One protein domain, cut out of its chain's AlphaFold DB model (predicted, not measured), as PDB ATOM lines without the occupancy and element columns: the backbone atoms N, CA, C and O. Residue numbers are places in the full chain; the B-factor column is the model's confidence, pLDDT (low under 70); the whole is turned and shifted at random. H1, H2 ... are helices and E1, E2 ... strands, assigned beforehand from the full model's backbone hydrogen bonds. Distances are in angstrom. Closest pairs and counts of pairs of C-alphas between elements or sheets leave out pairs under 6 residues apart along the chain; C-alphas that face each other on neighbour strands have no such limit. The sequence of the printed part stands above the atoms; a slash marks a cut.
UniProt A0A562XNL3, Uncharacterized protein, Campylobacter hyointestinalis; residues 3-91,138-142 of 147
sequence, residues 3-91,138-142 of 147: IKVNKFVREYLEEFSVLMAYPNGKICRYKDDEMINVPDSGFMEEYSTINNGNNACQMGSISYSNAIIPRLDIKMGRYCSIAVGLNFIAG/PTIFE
ATOM      1  N   ILE A   3     -21.028  31.720 -14.053       95.81
ATOM      2  CA  ILE A   3     -21.767  31.726 -12.786       95.81
ATOM      3  C   ILE A   3     -21.174  30.662 -11.869       95.81
ATOM      4  O   ILE A   3     -21.027  29.509 -12.272       95.81
ATOM      5  N   LYS A   4     -20.873  31.045 -10.626       97.62
ATOM      6  CA  LYS A   4     -20.521  30.101  -9.567       97.62
ATOM      7  C   LYS A   4     -21.791  29.532  -8.942       97.62
ATOM      8  O   LYS A   4     -22.639  30.292  -8.473       97.62
ATOM      9  N   VAL A   5     -21.917  28.212  -8.934       97.19
ATOM     10  CA  VAL A   5     -23.081  27.512  -8.393       97.19
ATOM     11  C   VAL A   5     -23.101  27.662  -6.883       97.19
ATOM     12  O   VAL A   5     -22.123  27.403  -6.184       97.19
ATOM     13  N   ASN A   6     -24.247  28.096  -6.384       97.25
ATOM     14  CA  ASN A   6     -24.581  28.123  -4.975       97.25
ATOM     15  C   ASN A   6     -26.015  27.605  -4.812       97.25
ATOM     16  O   ASN A   6     -26.703  27.322  -5.798       97.25
ATOM     17  N   LYS A   7     -26.486  27.540  -3.566       95.88
ATOM     18  CA  LYS A   7     -27.846  27.098  -3.246       95.88
ATOM     19  C   LYS A   7     -28.929  27.814  -4.070       95.88
ATOM     20  O   LYS A   7     -29.781  27.137  -4.628       95.88
ATOM     21  N   PHE A   8     -28.856  29.141  -4.204       96.44
ATOM     22  CA  PHE A   8     -29.835  29.921  -4.972       96.44
ATOM     23  C   PHE A   8     -29.857  29.516  -6.450       96.44
ATOM     24  O   PHE A   8     -30.922  29.314  -7.020       96.44
ATOM     25  N   VAL A   9     -28.684  29.348  -7.069       95.75
ATOM     26  CA  VAL A   9     -28.592  28.895  -8.465       95.75
ATOM     27  C   VAL A   9     -29.193  27.499  -8.619       95.75
ATOM     28  O   VAL A   9     -29.925  27.263  -9.573       95.75
ATOM     29  N   ARG A  10     -28.919  26.576  -7.690       95.19
ATOM     30  CA  ARG A  10     -29.481  25.217  -7.750       95.19
ATOM     31  C   ARG A  10     -30.999  25.222  -7.632       95.19
ATOM     32  O   ARG A  10     -31.652  24.630  -8.482       95.19
ATOM     33  N   GLU A  11     -31.537  25.929  -6.642       94.75
ATOM     34  CA  GLU A  11     -32.984  26.048  -6.431       94.75
ATOM     35  C   GLU A  11     -33.671  26.691  -7.641       94.75
ATOM     36  O   GLU A  11     -34.700  26.195  -8.088       94.75
ATOM     37  N   TYR A  12     -33.062  27.722  -8.239       94.88
ATOM     38  CA  TYR A  12     -33.571  28.350  -9.459       94.88
ATOM     39  C   TYR A  12     -33.618  27.363 -10.637       94.88
ATOM     40  O   TYR A  12     -34.622  27.260 -11.335       94.88
ATOM     41  N   LEU A  13     -32.545  26.600 -10.865       94.38
ATOM     42  CA  LEU A  13     -32.518  25.601 -11.938       94.38
ATOM     43  C   LEU A  13     -33.562  24.493 -11.709       94.38
ATOM     44  O   LEU A  13     -34.218  24.063 -12.659       94.38
ATOM     45  N   GLU A  14     -33.743  24.059 -10.459       93.69
ATOM     46  CA  GLU A  14     -34.732  23.050 -10.052       93.69
ATOM     47  C   GLU A  14     -36.175  23.540 -10.222       93.69
ATOM     48  O   GLU A  14     -37.003  22.802 -10.765       93.69
ATOM     49  N   GLU A  15     -36.465  24.786  -9.836       93.69
ATOM     50  CA  GLU A  15     -37.771  25.431 -10.008       93.69
ATOM     51  C   GLU A  15     -38.217  25.385 -11.475       93.69
ATOM     52  O   GLU A  15     -39.316  24.918 -11.782       93.69
ATOM     53  N   PHE A  16     -37.324  25.763 -12.393       93.31
ATOM     54  CA  PHE A  16     -37.597  25.770 -13.834       93.31
ATOM     55  C   PHE A  16     -37.334  24.426 -14.529       93.31
ATOM     56  O   PHE A  16     -37.514  24.312 -15.739       93.31
ATOM     57  N   SER A  17     -36.941  23.383 -13.789       93.69
ATOM     58  CA  SER A  17     -36.676  22.038 -14.326       93.69
ATOM     59  C   SER A  17     -35.667  22.028 -15.492       93.69
ATOM     60  O   SER A  17     -35.844  21.295 -16.466       93.69
ATOM     61  N   VAL A  18     -34.601  22.828 -15.393       94.50
ATOM     62  CA  VAL A  18     -33.533  22.947 -16.405       94.50
ATOM     63  C   VAL A  18     -32.189  22.475 -15.859       94.50
ATOM     64  O   VAL A  18     -31.849  22.747 -14.716       94.50
ATOM     65  N   LEU A  19     -31.381  21.797 -16.679       93.38
ATOM     66  CA  LEU A  19     -30.064  21.273 -16.269       93.38
ATOM     67  C   LEU A  19     -30.166  20.309 -15.070       93.38
ATOM     68  O   LEU A  19     -29.353  20.331 -14.144       93.38
ATOM     69  N   MET A  20     -31.191  19.457 -15.095       92.69
ATOM     70  CA  MET A  20     -31.432  18.425 -14.087       92.69
ATOM     71  C   MET A  20     -30.531  17.204 -14.300       92.69
ATOM     72  O   MET A  20     -30.172  16.867 -15.432       92.69
ATOM     73  N   ALA A  21     -30.179  16.533 -13.206       85.38
ATOM     74  CA  ALA A  21     -29.391  15.310 -13.213       85.38
ATOM     75  C   ALA A  21     -30.190  14.140 -13.804       85.38
ATOM     76  O   ALA A  21     -31.172  13.679 -13.221       85.38
ATOM     77  N   TYR A  22     -29.718  13.577 -14.913       73.50
ATOM     78  CA  TYR A  22     -30.171  12.266 -15.377       73.50
ATOM     79  C   TYR A  22     -29.331  11.148 -14.719       73.50
ATOM     80  O   TYR A  22     -28.106  11.283 -14.695       73.50
ATOM     81  N   PRO A  23     -29.911  10.045 -14.186       64.75
ATOM     82  CA  PRO A  23     -31.333   9.669 -14.127       64.75
ATOM     83  C   PRO A  23     -32.052  10.044 -12.808       64.75
ATOM     84  O   PRO A  23     -33.166   9.590 -12.563       64.75
ATOM     85  N   ASN A  24     -31.436  10.844 -11.933       63.62
ATOM     86  CA  ASN A  24     -31.824  10.968 -10.519       63.62
ATOM     87  C   ASN A  24     -32.997  11.938 -10.212       63.62
ATOM     88  O   ASN A  24     -33.225  12.255  -9.045       63.62
ATOM     89  N   GLY A  25     -33.767  12.386 -11.209       64.44
ATOM     90  CA  GLY A  25     -34.991  13.186 -11.015       64.44
ATOM     91  C   GLY A  25     -34.796  14.712 -11.073       64.44
ATOM     92  O   GLY A  25     -33.872  15.200 -11.718       64.44
ATOM     93  N   LYS A  26     -35.694  15.480 -10.426       76.75
ATOM     94  CA  LYS A  26     -35.683  16.964 -10.365       76.75
ATOM     95  C   LYS A  26     -34.627  17.508  -9.386       76.75
ATOM     96  O   LYS A  26     -34.954  18.236  -8.457       76.75
ATOM     97  N   ILE A  27     -33.373  17.102  -9.552       88.12
ATOM     98  CA  ILE A  27     -32.239  17.629  -8.782       88.12
ATOM     99  C   ILE A  27     -31.303  18.325  -9.761       88.12
ATOM    100  O   ILE A  27     -31.023  17.782 -10.833       88.12
ATOM    101  N   CYS A  28     -30.795  19.503  -9.402       91.31
ATOM    102  CA  CYS A  28     -29.796  20.202 -10.202       91.31
ATOM    103  C   CYS A  28     -28.573  19.306 -10.449       91.31
ATOM    104  O   CYS A  28     -28.049  18.674  -9.530       91.31
ATOM    105  N   ARG A  29     -28.086  19.252 -11.696       92.19
ATOM    106  CA  ARG A  29     -26.927  18.413 -12.045       92.19
ATOM    107  C   ARG A  29     -25.609  18.897 -11.447       92.19
ATOM    108  O   ARG A  29     -24.671  18.109 -11.350       92.19
ATOM    109  N   TYR A  30     -25.519  20.184 -11.125       93.31
ATOM    110  CA  TYR A  30     -24.290  20.808 -10.653       93.31
ATOM    111  C   TYR A  30     -24.231  20.814  -9.131       93.31
ATOM    112  O   TYR A  30     -25.249  20.979  -8.453       93.31
ATOM    113  N   LYS A  31     -23.021  20.695  -8.591       92.44
ATOM    114  CA  LYS A  31     -22.754  20.835  -7.158       92.44
ATOM    115  C   LYS A  31     -22.396  22.276  -6.807       92.44
ATOM    116  O   LYS A  31     -22.077  23.082  -7.680       92.44
ATOM    117  N   ASP A  32     -22.445  22.589  -5.515       94.56
ATOM    118  CA  ASP A  32     -21.980  23.881  -5.008       94.56
ATOM    119  C   ASP A  32     -20.509  24.119  -5.400       94.56
ATOM    120  O   ASP A  32     -19.713  23.187  -5.506       94.56
ATOM    121  N   ASP A  33     -20.182  25.386  -5.645       95.94
ATOM    122  CA  ASP A  33     -18.884  25.892  -6.095       95.94
ATOM    123  C   ASP A  33     -18.447  25.528  -7.528       95.94
ATOM    124  O   ASP A  33     -17.428  26.054  -7.987       95.94
ATOM    125  N   GLU A  34     -19.212  24.726  -8.276       96.06
ATOM    126  CA  GLU A  34     -18.959  24.513  -9.706       96.06
ATOM    127  C   GLU A  34     -19.163  25.799 -10.522       96.06
ATOM    128  O   GLU A  34     -19.941  26.680 -10.158       96.06
ATOM    129  N   MET A  35     -18.467  25.915 -11.655       97.12
ATOM    130  CA  MET A  35     -18.591  27.063 -12.558       97.12
ATOM    131  C   MET A  35     -19.365  26.660 -13.807       97.12
ATOM    132  O   MET A  35     -18.926  25.770 -14.536       97.12
ATOM    133  N   ILE A  36     -20.475  27.346 -14.078       95.94
ATOM    134  CA  ILE A  36     -21.287  27.172 -15.286       95.94
ATOM    135  C   ILE A  36     -21.031  28.345 -16.222       95.94
ATOM    136  O   ILE A  36     -21.117  29.506 -15.819       95.94
ATOM    137  N   ASN A  37     -20.770  28.054 -17.490       96.19
ATOM    138  CA  ASN A  37     -20.707  29.057 -18.541       96.19
ATOM    139  C   ASN A  37     -22.087  29.167 -19.195       96.19
ATOM    140  O   ASN A  37     -22.606  28.188 -19.725       96.19
ATOM    141  N   VAL A  38     -22.679  30.356 -19.161       94.25
ATOM    142  CA  VAL A  38     -24.008  30.641 -19.710       94.25
ATOM    143  C   VAL A  38     -23.870  31.639 -20.864       94.25
ATOM    144  O   VAL A  38     -23.081  32.585 -20.740       94.25
ATOM    145  N   PRO A  39     -24.591  31.454 -21.986       91.69
ATOM    146  CA  PRO A  39     -24.637  32.444 -23.058       91.69
ATOM    147  C   PRO A  39     -25.116  33.810 -22.543       91.69
ATOM    148  O   PRO A  39     -25.935  33.879 -21.630       91.69
ATOM    149  N   ASP A  40     -24.640  34.905 -23.138       89.38
ATOM    150  CA  ASP A  40     -25.023  36.265 -22.710       89.38
ATOM    151  C   ASP A  40     -26.455  36.654 -23.135       89.38
ATOM    152  O   ASP A  40     -26.969  37.699 -22.748       89.38
ATOM    153  N   SER A  41     -27.110  35.820 -23.947       89.81
ATOM    154  CA  SER A  41     -28.498  35.989 -24.382       89.81
ATOM    155  C   SER A  41     -29.131  34.642 -24.740       89.81
ATOM    156  O   SER A  41     -28.426  33.659 -24.972       89.81
ATOM    157  N   GLY A  42     -30.461  34.607 -24.827       90.50
ATOM    158  CA  GLY A  42     -31.229  33.415 -25.189       90.50
ATOM    159  C   GLY A  42     -32.069  32.891 -24.029       90.50
ATOM    160  O   GLY A  42     -32.383  33.625 -23.097       90.50
ATOM    161  N   PHE A  43     -32.464  31.625 -24.123       92.94
ATOM    162  CA  PHE A  43     -33.309  30.956 -23.138       92.94
ATOM    163  C   PHE A  43     -32.976  29.468 -23.051       92.94
ATOM    164  O   PHE A  43     -32.425  28.884 -23.984       92.94
ATOM    165  N   MET A  44     -33.373  28.848 -21.951       94.94
ATOM    166  CA  MET A  44     -33.430  27.402 -21.814       94.94
ATOM    167  C   MET A  44     -34.827  27.072 -21.298       94.94
ATOM    168  O   MET A  44     -35.219  27.575 -20.248       94.94
ATOM    169  N   GLU A  45     -35.611  26.336 -22.079       96.19
ATOM    170  CA  GLU A  45     -36.981  25.988 -21.693       96.19
ATOM    171  C   GLU A  45     -36.981  24.811 -20.713       96.19
ATOM    172  O   GLU A  45     -36.040  24.018 -20.678       96.19
ATOM    173  N   GLU A  46     -38.049  24.672 -19.933       94.69
ATOM    174  CA  GLU A  46     -38.218  23.590 -18.959       94.69
ATOM    175  C   GLU A  46     -38.034  22.189 -19.568       94.69
ATOM    176  O   GLU A  46     -38.294  21.953 -20.751       94.69
ATOM    177  N   TYR A  47     -37.610  21.237 -18.734       93.50
ATOM    178  CA  TYR A  47     -37.342  19.847 -19.118       93.50
ATOM    179  C   TYR A  47     -36.267  19.706 -20.198       93.50
ATOM    180  O   TYR A  47     -36.352  18.836 -21.066       93.50
ATOM    181  N   SER A  48     -35.249  20.560 -20.138       94.25
ATOM    182  CA  SER A  48     -34.061  20.464 -20.977       94.25
ATOM    183  C   SER A  48     -32.803  20.270 -20.132       94.25
ATOM    184  O   SER A  48     -32.719  20.747 -18.993       94.25
ATOM    185  N   THR A  49     -31.813  19.527 -20.636       94.12
ATOM    186  CA  THR A  49     -30.588  19.268 -19.860       94.12
ATOM    187  C   THR A  49     -29.349  18.994 -20.709       94.12
ATOM    188  O   THR A  49     -29.409  18.501 -21.829       94.12
ATOM    189  N   ILE A  50     -28.183  19.285 -20.145       94.44
ATOM    190  CA  ILE A  50     -26.881  18.925 -20.707       94.44
ATOM    191  C   ILE A  50     -26.220  18.039 -19.665       94.44
ATOM    192  O   ILE A  50     -25.880  18.507 -18.587       94.44
ATOM    193  N   ASN A  51     -26.048  16.758 -19.961       92.62
ATOM    194  CA  ASN A  51     -25.618  15.773 -18.972       92.62
ATOM    195  C   ASN A  51     -24.099  15.776 -18.734       92.62
ATOM    196  O   ASN A  51     -23.632  15.119 -17.806       92.62
ATOM    197  N   ASN A  52     -23.316  16.499 -19.547       91.25
ATOM    198  CA  ASN A  52     -21.858  16.545 -19.427       91.25
ATOM    199  C   ASN A  52     -21.255  17.905 -19.830       91.25
ATOM    200  O   ASN A  52     -21.750  18.588 -20.726       91.25
ATOM    201  N   GLY A  53     -20.139  18.280 -19.202       92.44
ATOM    202  CA  GLY A  53     -19.474  19.576 -19.372       92.44
ATOM    203  C   GLY A  53     -20.135  20.699 -18.571       92.44
ATOM    204  O   GLY A  53     -21.089  20.460 -17.839       92.44
ATOM    205  N   ASN A  54     -19.639  21.932 -18.717       94.94
ATOM    206  CA  ASN A  54     -20.071  23.098 -17.922       94.94
ATOM    207  C   ASN A  54     -20.604  24.265 -18.762       94.94
ATOM    208  O   ASN A  54     -20.875  25.341 -18.236       94.94
ATOM    209  N   ASN A  55     -20.753  24.068 -20.069       94.25
ATOM    210  CA  ASN A  55     -21.344  25.059 -20.957       94.25
ATOM    211  C   ASN A  55     -22.843  24.798 -21.085       94.25
ATOM    212  O   ASN A  55     -23.246  23.705 -21.482       94.25
ATOM    213  N   ALA A  56     -23.650  25.807 -20.780       93.88
ATOM    214  CA  ALA A  56     -25.043  25.870 -21.180       93.88
ATOM    215  C   ALA A  56     -25.159  26.391 -22.620       93.88
ATOM    216  O   ALA A  56     -24.237  27.003 -23.164       93.88
ATOM    217  N   CYS A  57     -26.311  26.169 -23.234       93.50
ATOM    218  CA  CYS A  57     -26.643  26.696 -24.548       93.50
ATOM    219  C   CYS A  57     -28.132  27.046 -24.600       93.50
ATOM    220  O   CYS A  57     -28.882  26.694 -23.685       93.50
ATOM    221  N   GLN A  58     -28.566  27.745 -25.650       95.12
ATOM    222  CA  GLN A  58     -29.999  27.920 -25.858       95.12
ATOM    223  C   GLN A  58     -30.604  26.553 -26.191       95.12
ATOM    224  O   GLN A  58     -30.138  25.899 -27.125       95.12
ATOM    225  N   MET A  59     -31.626  26.130 -25.449       96.31
ATOM    226  CA  MET A  59     -32.219  24.804 -25.612       96.31
ATOM    227  C   MET A  59     -33.737  24.846 -25.434       96.31
ATOM    228  O   MET A  59     -34.235  25.434 -24.473       96.31
ATOM    229  N   GLY A  60     -34.465  24.234 -26.367       96.25
ATOM    230  CA  GLY A  60     -35.906  24.028 -26.256       96.25
ATOM    231  C   GLY A  60     -36.270  22.876 -25.316       96.25
ATOM    232  O   GLY A  60     -35.429  22.056 -24.954       96.25
ATOM    233  N   SER A  61     -37.538  22.806 -24.921       94.75
ATOM    234  CA  SER A  61     -38.070  21.787 -24.015       94.75
ATOM    235  C   SER A  61     -37.948  20.372 -24.570       94.75
ATOM    236  O   SER A  61     -38.018  20.147 -25.781       94.75
ATOM    237  N   ILE A  62     -37.857  19.402 -23.653       93.62
ATOM    238  CA  ILE A  62     -37.801  17.965 -23.967       93.62
ATOM    239  C   ILE A  62     -36.578  17.660 -24.851       93.62
ATOM    240  O   ILE A  62     -36.599  16.791 -25.717       93.62
ATOM    241  N   SER A  63     -35.493  18.402 -24.629       94.88
ATOM    242  CA  SER A  63     -34.233  18.242 -25.350       94.88
ATOM    243  C   SER A  63     -33.093  17.943 -24.393       94.88
ATOM    244  O   SER A  63     -33.065  18.437 -23.264       94.88
ATOM    245  N   TYR A  64     -32.120  17.153 -24.839       93.94
ATOM    246  CA  TYR A  64     -30.927  16.908 -24.043       93.94
ATOM    247  C   TYR A  64     -29.660  16.693 -24.865       93.94
ATOM    248  O   TYR A  64     -29.702  16.320 -26.039       93.94
ATOM    249  N   SER A  65     -28.515  16.864 -24.201       94.00
ATOM    250  CA  SER A  65     -27.215  16.463 -24.740       94.00
ATOM    251  C   SER A  65     -26.427  15.586 -23.780       94.00
ATOM    252  O   SER A  65     -26.155  15.983 -22.648       94.00
ATOM    253  N   ASN A  66     -25.997  14.417 -24.258       93.31
ATOM    254  CA  ASN A  66     -24.974  13.594 -23.608       93.31
ATOM    255  C   ASN A  66     -23.552  13.944 -24.078       93.31
ATOM    256  O   ASN A  66     -22.577  13.572 -23.420       93.31
ATOM    257  N   ALA A  67     -23.419  14.665 -25.194       92.00
ATOM    258  CA  ALA A  67     -22.158  15.237 -25.643       92.00
ATOM    259  C   ALA A  67     -21.825  16.531 -24.884       92.00
ATOM    260  O   ALA A  67     -22.714  17.285 -24.475       92.00
ATOM    261  N   ILE A  68     -20.527  16.809 -24.739       92.25
ATOM    262  CA  ILE A  68     -20.044  18.081 -24.196       92.25
ATOM    263  C   ILE A  68     -20.284  19.167 -25.241       92.25
ATOM    264  O   ILE A  68     -19.825  19.048 -26.375       92.25
ATOM    265  N   ILE A  69     -20.956  20.246 -24.845       91.38
ATOM    266  CA  ILE A  69     -21.162  21.430 -25.685       91.38
ATOM    267  C   ILE A  69     -19.907  22.314 -25.611       91.38
ATOM    268  O   ILE A  69     -19.645  22.894 -24.558       91.38
ATOM    269  N   PRO A  70     -19.096  22.466 -26.676       88.50
ATOM    270  CA  PRO A  70     -17.826  23.185 -26.561       88.50
ATOM    271  C   PRO A  70     -17.965  24.701 -26.719       88.50
ATOM    272  O   PRO A  70     -17.048  25.428 -26.347       88.50
ATOM    273  N   ARG A  71     -19.088  25.191 -27.263       87.75
ATOM    274  CA  ARG A  71     -19.310  26.614 -27.552       87.75
ATOM    275  C   ARG A  71     -20.684  27.081 -27.070       87.75
ATOM    276  O   ARG A  71     -21.658  26.344 -27.178       87.75
ATOM    277  N   LEU A  72     -20.757  28.317 -26.571       89.94
ATOM    278  CA  LEU A  72     -21.983  28.917 -26.021       89.94
ATOM    279  C   LEU A  72     -22.963  29.421 -27.096       89.94
ATOM    280  O   LEU A  72     -24.109  29.717 -26.780       89.94
ATOM    281  N   ASP A  73     -22.532  29.528 -28.356       88.50
ATOM    282  CA  ASP A  73     -23.365  29.976 -29.481       88.50
ATOM    283  C   ASP A  73     -24.194  28.849 -30.113       88.50
ATOM    284  O   ASP A  73     -24.948  29.094 -31.051       88.50
ATOM    285  N   ILE A  74     -24.063  27.611 -29.632       89.19
ATOM    286  CA  ILE A  74     -24.896  26.500 -30.092       89.19
ATOM    287  C   ILE A  74     -26.343  26.735 -29.631       89.19
ATOM    288  O   ILE A  74     -26.594  27.201 -28.522       89.19
ATOM    289  N   LYS A  75     -27.309  26.417 -30.491       92.25
ATOM    290  CA  LYS A  75     -28.741  26.478 -30.202       92.25
ATOM    291  C   LYS A  75     -29.373  25.143 -30.540       92.25
ATOM    292  O   LYS A  75     -29.097  24.587 -31.597       92.25
ATOM    293  N   MET A  76     -30.221  24.646 -29.655       93.31
ATOM    294  CA  MET A  76     -30.991  23.421 -29.840       93.31
ATOM    295  C   MET A  76     -32.477  23.745 -29.706       93.31
ATOM    296  O   MET A  76     -32.871  24.464 -28.788       93.31
ATOM    297  N   GLY A  77     -33.304  23.246 -30.619       94.25
ATOM    298  CA  GLY A  77     -34.754  23.368 -30.531       94.25
ATOM    299  C   GLY A  77     -35.359  22.380 -29.538       94.25
ATOM    300  O   GLY A  77     -34.711  21.964 -28.570       94.25
ATOM    301  N   ARG A  78     -36.638  22.057 -29.743       94.50
ATOM    302  CA  ARG A  78     -37.410  21.151 -28.883       94.50
ATOM    303  C   ARG A  78     -37.286  19.717 -29.390       94.50
ATOM    304  O   ARG A  78     -37.088  19.502 -30.581       94.50
ATOM    305  N   TYR A  79     -37.473  18.741 -28.504       93.69
ATOM    306  CA  TYR A  79     -37.456  17.312 -28.855       93.69
ATOM    307  C   TYR A  79     -36.133  16.828 -29.481       93.69
ATOM    308  O   TYR A  79     -36.126  15.888 -30.276       93.69
ATOM    309  N   CYS A  80     -35.012  17.452 -29.114       93.31
ATOM    310  CA  CYS A  80     -33.683  17.087 -29.600       93.31
ATOM    311  C   CYS A  80     -32.976  16.099 -28.671       93.31
ATOM    312  O   CYS A  80     -33.027  16.207 -27.448       93.31
ATOM    313  N   SER A  81     -32.220  15.177 -29.253       91.25
ATOM    314  CA  SER A  81     -31.394  14.232 -28.502       91.25
ATOM    315  C   SER A  81     -30.009  14.173 -29.118       91.25
ATOM    316  O   SER A  81     -29.877  13.745 -30.261       91.25
ATOM    317  N   ILE A  82     -28.985  14.561 -28.358       92.50
ATOM    318  CA  ILE A  82     -27.584  14.416 -28.767       92.50
ATOM    319  C   ILE A  82     -26.954  13.243 -28.017       92.50
ATOM    320  O   ILE A  82     -26.836  13.267 -26.784       92.50
ATOM    321  N   ALA A  83     -26.533  12.222 -28.763       90.31
ATOM    322  CA  ALA A  83     -25.873  11.047 -28.212       90.31
ATOM    323  C   ALA A  83     -24.490  11.359 -27.615       90.31
ATOM    324  O   ALA A  83     -23.876  12.403 -27.843       90.31
ATOM    325  N   VAL A  84     -23.992  10.422 -26.808       89.44
ATOM    326  CA  VAL A  84     -22.623  10.478 -26.286       89.44
ATOM    327  C   VAL A  84     -21.619  10.238 -27.418       89.44
ATOM    328  O   VAL A  84     -21.866   9.427 -28.301       89.44
ATOM    329  N   GLY A  85     -20.469  10.914 -27.382       82.00
ATOM    330  CA  GLY A  85     -19.390  10.716 -28.361       82.00
ATOM    331  C   GLY A  85     -19.476  11.599 -29.609       82.00
ATOM    332  O   GLY A  85     -18.496  11.687 -30.350       82.00
ATOM    333  N   LEU A  86     -20.585  12.319 -29.801       85.69
ATOM    334  CA  LEU A  86     -20.672  13.386 -30.793       85.69
ATOM    335  C   LEU A  86     -19.687  14.505 -30.436       85.69
ATOM    336  O   LEU A  86     -19.744  15.091 -29.355       85.69
ATOM    337  N   ASN A  87     -18.764  14.789 -31.353       76.81
ATOM    338  CA  ASN A  87     -17.826  15.895 -31.232       76.81
ATOM    339  C   ASN A  87     -18.268  17.030 -32.145       76.81
ATOM    340  O   ASN A  87     -18.463  16.846 -33.345       76.81
ATOM    341  N   PHE A  88     -18.375  18.223 -31.576       74.75
ATOM    342  CA  PHE A  88     -18.569  19.432 -32.359       74.75
ATOM    343  C   PHE A  88     -17.200  19.981 -32.728       74.75
ATOM    344  O   PHE A  88     -16.272  19.973 -31.916       74.75
ATOM    345  N   ILE A  89     -17.075  20.498 -33.944       71.06
ATOM    346  CA  ILE A  89     -15.852  21.178 -34.348       71.06
ATOM    347  C   ILE A  89     -15.660  22.389 -33.420       71.06
ATOM    348  O   ILE A  89     -16.497  23.294 -33.372       71.06
ATOM    349  N   ALA A  90     -14.575  22.370 -32.640       59.22
ATOM    350  CA  ALA A  90     -14.317  23.351 -31.584       59.22
ATOM    351  C   ALA A  90     -14.089  24.775 -32.128       59.22
ATOM    352  O   ALA A  90     -14.335  25.748 -31.420       59.22
ATOM    353  N   GLY A  91     -13.680  24.898 -33.395       61.34
ATOM    354  CA  GLY A  91     -13.638  26.151 -34.147       61.34
ATOM    355  C   GLY A  91     -14.450  26.030 -35.432       61.34
ATOM    356  O   GLY A  91     -14.377  25.016 -36.120       61.34
ATOM    357  N   PRO A 138     -25.289  31.639 -35.012       75.69
ATOM    358  CA  PRO A 138     -25.203  30.472 -34.136       75.69
ATOM    359  C   PRO A 138     -25.407  29.157 -34.899       75.69
ATOM    360  O   PRO A 138     -26.161  29.105 -35.872       75.69
ATOM    361  N   THR A 139     -24.782  28.071 -34.436       81.00
ATOM    362  CA  THR A 139     -25.099  26.720 -34.932       81.00
ATOM    363  C   THR A 139     -26.446  26.284 -34.367       81.00
ATOM    364  O   THR A 139     -26.561  26.129 -33.155       81.00
ATOM    365  N   ILE A 140     -27.446  26.089 -35.230       83.06
ATOM    366  CA  ILE A 140     -28.818  25.743 -34.836       83.06
ATOM    367  C   ILE A 140     -29.091  24.275 -35.175       83.06
ATOM    368  O   ILE A 140     -29.001  23.878 -36.333       83.06
ATOM    369  N   PHE A 141     -29.450  23.500 -34.159       81.94
ATOM    370  CA  PHE A 141     -30.108  22.206 -34.276       81.94
ATOM    371  C   PHE A 141     -31.603  22.444 -34.076       81.94
ATOM    372  O   PHE A 141     -31.982  23.015 -33.055       81.94
ATOM    373  N   GLU A 142     -32.441  22.079 -35.045       82.00
ATOM    374  CA  GLU A 142     -33.881  22.362 -34.990       82.00
ATOM    375  C   GLU A 142     -34.624  21.341 -34.120       82.00
ATOM    376  O   GLU A 142     -34.519  21.430 -32.904       82.00
TER     377      GLU A 142
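AT A GLANCE: This is residues 3 to 91 and 138 to 142 of the 147 residues of an uncharacterized protein of Campylobacter hyointestinalis (UniProt A0A562XNL3). With little regular structure, this domain is a chain wound in stacked turns, from residues 38 to 91 and on into residues 138 to 142, with the single helix H1 at one end of the stack. The printed part has 94 residues, with one named helix and one named strand, E1, in that order; these hold 12 residues, and the class is mixed. The whole is compact, with a radius of gyration of the C-alphas of 12.3 A, and spans 33 by 25 by 24 A.

IN THESE COORDINATES: H1, residues 7 to 15, begins at C-alpha 7 (-27.846, 27.098, -3.246) and is 12.1 A long. E1, residues 35 to 37, ends at C-alpha 37 (-20.707, 29.057, -18.541).

HOW THE PARTS SIT: Residues 3 to 4 pair antiparallel with residues 35 to 36 of E1, which pairs with no named strand. H1 and E1 are apart. In H1 every O i to N i+4 pair is within hydrogen-bond range. Farther along, residues 64 to 65 pair parallel with 49 to 50 and with 81 to 82; residues 75 to 76 pair parallel with 58 to 59 and with 140 to 141.

THE WHOLE: The C-alphas of Glu 15 and Gly 91, the two farthest apart, are 34.1 A apart. The link from H1 to E1 is long, 19 residues. Residues 92 to 137 are not printed; C-alphas 91 and 138 are 12.3 A apart. Residues 23 to 25 and 90 to 91 have pLDDT under 70.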